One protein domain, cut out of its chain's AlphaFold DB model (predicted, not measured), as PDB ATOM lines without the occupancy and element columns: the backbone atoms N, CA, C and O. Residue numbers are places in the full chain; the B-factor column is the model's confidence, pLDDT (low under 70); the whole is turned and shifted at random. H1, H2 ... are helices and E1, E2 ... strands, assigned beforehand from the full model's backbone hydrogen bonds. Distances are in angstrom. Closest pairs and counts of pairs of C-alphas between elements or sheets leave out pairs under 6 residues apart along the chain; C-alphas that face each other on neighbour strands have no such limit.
ATOM      1  N   ALA A  96     -25.050  20.659 -11.073       50.37
ATOM      2  CA  ALA A  96     -25.655  21.081 -12.339       50.37
ATOM      3  C   ALA A  96     -27.048  20.467 -12.621       50.37
ATOM      4  O   ALA A  96     -27.177  19.473 -13.336       50.37
ATOM      5  N   LEU A  97     -28.113  21.109 -12.130       56.69
ATOM      6  CA  LEU A  97     -29.494  20.854 -12.564       56.69
ATOM      7  C   LEU A  97     -29.990  21.968 -13.493       56.69
ATOM      8  O   LEU A  97     -30.124  23.119 -13.077       56.69
ATOM      9  N   LEU A  98     -30.317  21.626 -14.745       59.36
ATOM     10  CA  LEU A  98     -30.883  22.567 -15.713       59.36
ATOM     11  C   LEU A  98     -32.395  22.322 -15.855       59.36
ATOM     12  O   LEU A  98     -32.861  21.444 -16.584       59.36
ATOM     13  N   VAL A  99     -33.172  23.098 -15.097       61.75
ATOM     14  CA  VAL A  99     -34.641  23.079 -15.144       61.75
ATOM     15  C   VAL A  99     -35.106  23.940 -16.319       61.75
ATOM     16  O   VAL A  99     -35.070  25.168 -16.258       61.75
ATOM     17  N   GLN A 100     -35.545  23.291 -17.398       60.83
ATOM     18  CA  GLN A 100     -36.014  23.949 -18.614       60.83
ATOM     19  C   GLN A 100     -37.544  24.050 -18.573       60.83
ATOM     20  O   GLN A 100     -38.274  23.081 -18.801       60.83
ATOM     21  N   LEU A 101     -38.048  25.242 -18.241       62.23
ATOM     22  CA  LEU A 101     -39.481  25.516 -18.099       62.23
ATOM     23  C   LEU A 101     -40.149  25.731 -19.472       62.23
ATOM     24  O   LEU A 101     -40.580  26.824 -19.828       62.23
ATOM     25  N   GLU A 102     -40.183  24.672 -20.278       56.56
ATOM     26  CA  GLU A 102     -40.520  24.735 -21.708       56.56
ATOM     27  C   GLU A 102     -42.036  24.765 -22.003       56.56
ATOM     28  O   GLU A 102     -42.452  24.908 -23.150       56.56
ATOM     29  N   SER A 103     -42.883  24.664 -20.971       57.59
ATOM     30  CA  SER A 103     -44.338  24.827 -21.084       57.59
ATOM     31  C   SER A 103     -44.949  25.418 -19.808       57.59
ATOM     32  O   SER A 103     -44.422  25.228 -18.715       57.59
ATOM     33  N   GLN A 104     -46.112  26.068 -19.925       67.39
ATOM     34  CA  GLN A 104     -46.880  26.572 -18.773       67.39
ATOM     35  C   GLN A 104     -47.566  25.466 -17.941       67.39
ATOM     36  O   GLN A 104     -48.272  25.782 -16.983       67.39
ATOM     37  N   HIS A 105     -47.444  24.189 -18.325       66.35
ATOM     38  CA  HIS A 105     -48.277  23.104 -17.779       66.35
ATOM     39  C   HIS A 105     -47.483  21.892 -17.266       66.35
ATOM     40  O   HIS A 105     -48.011  21.146 -16.446       66.35
ATOM     41  N   SER A 106     -46.217  21.740 -17.672       59.69
ATOM     42  CA  SER A 106     -45.268  20.772 -17.109       59.69
ATOM     43  C   SER A 106     -43.845  21.356 -17.097       59.69
ATOM     44  O   SER A 106     -43.345  21.714 -18.170       59.69
ATOM     45  N   PRO A 107     -43.161  21.429 -15.938       68.45
ATOM     46  CA  PRO A 107     -41.730  21.726 -15.883       68.45
ATOM     47  C   PRO A 107     -40.913  20.519 -16.374       68.45
ATOM     48  O   PRO A 107     -41.173  19.388 -15.963       68.45
ATOM     49  N   SER A 108     -39.899  20.748 -17.217       59.90
ATOM     50  CA  SER A 108     -38.951  19.703 -17.627       59.90
ATOM     51  C   SER A 108     -37.652  19.823 -16.828       59.90
ATOM     52  O   SER A 108     -37.054  20.898 -16.754       59.90
ATOM     53  N   CYS A 109     -37.203  18.731 -16.208       64.40
ATOM     54  CA  CYS A 109     -35.962  18.696 -15.434       64.40
ATOM     55  C   CYS A 109     -34.907  17.857 -16.164       64.40
ATOM     56  O   CYS A 109     -34.898  16.626 -16.073       64.40
ATOM     57  N   VAL A 110     -34.005  18.526 -16.888       68.12
ATOM     58  CA  VAL A 110     -32.921  17.861 -17.614       68.12
ATOM     59  C   VAL A 110     -31.701  17.777 -16.700       68.12
ATOM     60  O   VAL A 110     -31.035  18.770 -16.408       68.12
ATOM     61  N   HIS A 111     -31.402  16.561 -16.247       62.77
ATOM     62  CA  HIS A 111     -30.217  16.274 -15.444       62.77
ATOM     63  C   HIS A 111     -28.986  16.232 -16.361       62.77
ATOM     64  O   HIS A 111     -28.593  15.174 -16.857       62.77
ATOM     65  N   ILE A 112     -28.393  17.398 -16.625       69.91
ATOM     66  CA  ILE A 112     -27.127  17.488 -17.354       69.91
ATOM     67  C   ILE A 112     -26.011  17.087 -16.392       69.91
ATOM     68  O   ILE A 112     -25.582  17.885 -15.563       69.91
ATOM     69  N   LEU A 113     -25.533  15.847 -16.516       71.20
ATOM     70  CA  LEU A 113     -24.373  15.369 -15.766       71.20
ATOM     71  C   LEU A 113     -23.217  16.368 -15.916       71.20
ATOM     72  O   LEU A 113     -22.753  16.631 -17.029       71.20
ATOM     73  N   ARG A 114     -22.766  16.922 -14.784       73.77
ATOM     74  CA  ARG A 114     -21.611  17.824 -14.699       73.77
ATOM     75  C   ARG A 114     -20.441  17.214 -15.467       73.77
ATOM     76  O   ARG A 114     -20.109  16.048 -15.263       73.77
ATOM     77  N   GLN A 115     -19.798  18.003 -16.329       79.65
ATOM     78  CA  GLN A 115     -18.557  17.583 -16.981       79.65
ATOM     79  C   GLN A 115     -17.449  17.521 -15.926       79.65
ATOM     80  O   GLN A 115     -16.790  18.516 -15.640       79.65
ATOM     81  N   ILE A 116     -17.291  16.348 -15.310       85.65
ATOM     82  CA  ILE A 116     -16.217  16.069 -14.359       85.65
ATOM     83  C   ILE A 116     -14.892  16.161 -15.136       85.65
ATOM     84  O   ILE A 116     -14.719  15.410 -16.104       85.65
ATOM     85  N   PRO A 117     -13.959  17.063 -14.774       90.75
ATOM     86  CA  PRO A 117     -12.686  17.177 -15.472       90.75
ATOM     87  C   PRO A 117     -11.879  15.881 -15.331       90.75
ATOM     88  O   PRO A 117     -12.013  15.142 -14.350       90.75
ATOM     89  N   ARG A 118     -10.999  15.602 -16.299       92.40
ATOM     90  CA  ARG A 118     -10.197  14.364 -16.326       92.40
ATOM     91  C   ARG A 118      -9.425  14.140 -15.019       92.40
ATOM     92  O   ARG A 118      -9.376  13.018 -14.522       92.40
ATOM     93  N   ASP A 119      -8.915  15.213 -14.420       94.04
ATOM     94  CA  ASP A 119      -8.148  15.194 -13.167       94.04
ATOM     95  C   ASP A 119      -8.998  14.893 -11.916       94.04
ATOM     96  O   ASP A 119      -8.457  14.641 -10.839       94.04
ATOM     97  N   GLU A 120     -10.328  14.916 -12.024       93.12
ATOM     98  CA  GLU A 120     -11.259  14.384 -11.022       93.12
ATOM     99  C   GLU A 120     -11.686  12.953 -11.371       93.12
ATOM    100  O   GLU A 120     -11.655  12.081 -10.502       93.12
ATOM    101  N   LEU A 121     -11.974  12.658 -12.647       92.34
ATOM    102  CA  LEU A 121     -12.291  11.293 -13.095       92.34
ATOM    103  C   LEU A 121     -11.174  10.291 -12.768       92.34
ATOM    104  O   LEU A 121     -11.472   9.185 -12.328       92.34
ATOM    105  N   VAL A 122      -9.902  10.680 -12.909       94.12
ATOM    106  CA  VAL A 122      -8.733   9.833 -12.590       94.12
ATOM    107  C   VAL A 122      -8.518   9.652 -11.072       94.12
ATOM    108  O   VAL A 122      -7.832   8.719 -10.656       94.12
ATOM    109  N   LYS A 123      -9.148  10.474 -10.216       94.69
ATOM    110  CA  LYS A 123      -9.198  10.241  -8.755       94.69
ATOM    111  C   LYS A 123     -10.276   9.219  -8.374       94.69
ATOM    112  O   LYS A 123     -10.112   8.501  -7.391       94.69
ATOM    113  N   LEU A 124     -11.371   9.157  -9.139       93.88
ATOM    114  CA  LEU A 124     -12.511   8.261  -8.896       93.88
ATOM    115  C   LEU A 124     -12.351   6.891  -9.580       93.88
ATOM    116  O   LEU A 124     -12.780   5.868  -9.042       93.88
ATOM    117  N   PHE A 125     -11.720   6.858 -10.755       94.35
ATOM    118  CA  PHE A 125     -11.583   5.679 -11.612       94.35
ATOM    119  C   PHE A 125     -10.131   5.485 -12.074       94.35
ATOM    120  O   PHE A 125      -9.393   6.456 -12.218       94.35
ATOM    121  N   PRO A 126      -9.696   4.243 -12.371       96.11
ATOM    122  CA  PRO A 126      -8.373   4.005 -12.944       96.11
ATOM    123  C   PRO A 126      -8.186   4.772 -14.255       96.11
ATOM    124  O   PRO A 126      -9.066   4.740 -15.114       96.11
ATOM    125  N   GLU A 127      -7.013   5.368 -14.470       94.67
ATOM    126  CA  GLU A 127      -6.720   6.096 -15.714       94.67
ATOM    127  C   GLU A 127      -6.908   5.219 -16.969       94.67
ATOM    128  O   GLU A 127      -7.391   5.686 -17.996       94.67
ATOM    129  N   SER A 128      -6.634   3.915 -16.871       95.93
ATOM    130  CA  SER A 128      -6.884   2.953 -17.952       95.93
ATOM    131  C   SER A 128      -8.368   2.737 -18.277       95.93
ATOM    132  O   SER A 128      -8.674   2.323 -19.392       95.93
ATOM    133  N   TRP A 129      -9.290   3.019 -17.350       95.36
ATOM    134  CA  TRP A 129     -10.730   3.070 -17.625       95.36
ATOM    135  C   TRP A 129     -11.111   4.399 -18.268       95.36
ATOM    136  O   TRP A 129     -11.725   4.381 -19.334       95.36
ATOM    137  N   VAL A 130     -10.692   5.526 -17.676       94.57
ATOM    138  CA  VAL A 130     -10.965   6.878 -18.200       94.57
ATOM    139  C   VAL A 130     -10.499   6.982 -19.655       94.57
ATOM    140  O   VAL A 130     -11.299   7.254 -20.542       94.57
ATOM    141  N   THR A 131      -9.256   6.598 -19.944       93.94
ATOM    142  CA  THR A 131      -8.687   6.655 -21.297       93.94
ATOM    143  C   THR A 131      -9.138   5.537 -22.241       93.94
ATOM    144  O   THR A 131      -8.939   5.645 -23.451       93.94
ATOM    145  N   ASN A 132      -9.794   4.482 -21.754       92.80
ATOM    146  CA  ASN A 132     -10.522   3.564 -22.639       92.80
ATOM    147  C   ASN A 132     -11.900   4.136 -23.017       92.80
ATOM    148  O   ASN A 132     -12.317   4.000 -24.163       92.80
ATOM    149  N   TYR A 133     -12.569   4.822 -22.085       89.85
ATOM    150  CA  TYR A 133     -13.825   5.533 -22.333       89.85
ATOM    151  C   TYR A 133     -13.624   6.720 -23.288       89.85
ATOM    152  O   TYR A 133     -14.333   6.810 -24.287       89.85
ATOM    153  N   GLU A 134     -12.594   7.549 -23.065       89.35
ATOM    154  CA  GLU A 134     -12.159   8.606 -23.999       89.35
ATOM    155  C   GLU A 134     -12.000   8.024 -25.418       89.35
ATOM    156  O   GLU A 134     -12.710   8.430 -26.330       89.35
ATOM    157  N   LYS A 135     -11.211   6.950 -25.588       90.64
ATOM    158  CA  LYS A 135     -10.968   6.304 -26.898       90.64
ATOM    159  C   LYS A 135     -12.179   5.614 -27.531       90.64
ATOM    160  O   LYS A 135     -12.164   5.356 -28.739       90.64
ATOM    161  N   LEU A 136     -13.200   5.265 -26.748       86.93
ATOM    162  CA  LEU A 136     -14.481   4.788 -27.273       86.93
ATOM    163  C   LEU A 136     -15.289   5.953 -27.854       86.93
ATOM    164  O   LEU A 136     -15.885   5.796 -28.919       86.93
ATOM    165  N   HIS A 137     -15.245   7.123 -27.213       80.57
ATOM    166  CA  HIS A 137     -15.979   8.310 -27.644       80.57
ATOM    167  C   HIS A 137     -15.239   9.172 -28.682       80.57
ATOM    168  O   HIS A 137     -15.914   9.716 -29.554       80.57
ATOM    169  N   ASP A 138     -13.902   9.171 -28.722       78.79
ATOM    170  CA  ASP A 138     -13.074   9.714 -29.821       78.79
ATOM    171  C   ASP A 138     -13.428   9.083 -31.181       78.79
ATOM    172  O   ASP A 138     -13.224   9.669 -32.243       78.79
TER     173      ASP A 138
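Overview. This is residues 96 to 138 of the 414 residues of an uncharacterized protein of Arabidopsis thaliana (UniProt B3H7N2). Picture a long, thin shape with a two-stranded hairpin, E1 and E2, at one end and two helices, H1 and H2, set at a steep angle to each other at the other end. A link without a named element, residues 111 to 117, joins the two ends, and the hairpin is far from H2. The printed part has 43 residues, with two named strands and then two named helices in the order E1, E2, H1, H2; the sheet, E1 - E2, is antiparallel and the class is mixed, helices and strands. The whole is extended, with a radius of gyration of the C-alphas of 15.8 A, and spans 46 by 20 by 11 A, a rod.

Along the chain. Start at C-alpha 98, at (-30.883, 22.567, -15.713), where E1 begins; it covers residues 98 to 100, 6.1 A long. Next find E2, residues 108 to 110, 6.3 A long. H1, residues 118 to 124, measures 9.9 A. H2, residues 127 to 137, measures 15.3 A and ends at C-alpha 137, at (-15.979, 8.310, -27.644).

Arrangement. Look first at the hairpin of E1 and E2, antiparallel at 151 degrees. The C-alphas of Val 99 and Cys 109 face each other at 4.6 A; N 100 and O 108 are within hydrogen-bond range at 2.9 A, as are N 110 and O 98 at 3.1 A. E1 is apart from H1 and H2, and E2 is apart from H2. H1 and H2 only just touch, with 3 pairs of C-alphas within 8 A; the closest are those of Val 122 and Val 130, 6.7 A apart. They run opposite ways at a steep tilt of 54 degrees. In H2 every O i to N i+4 pair is within hydrogen-bond range; in H1, 2 of 3 are.

Size, cuts and confidence. Look to Gln 104 and Ser 128 for the two C-alphas farthest apart, 46.5 A. The printed part has no cut. The link H1 to H2 is tight, those from E1 to E2 and E2 to H1 are short, and none is long. The mean pLDDT of the printed part is 78.6, and residues 96 to 112 are under 70.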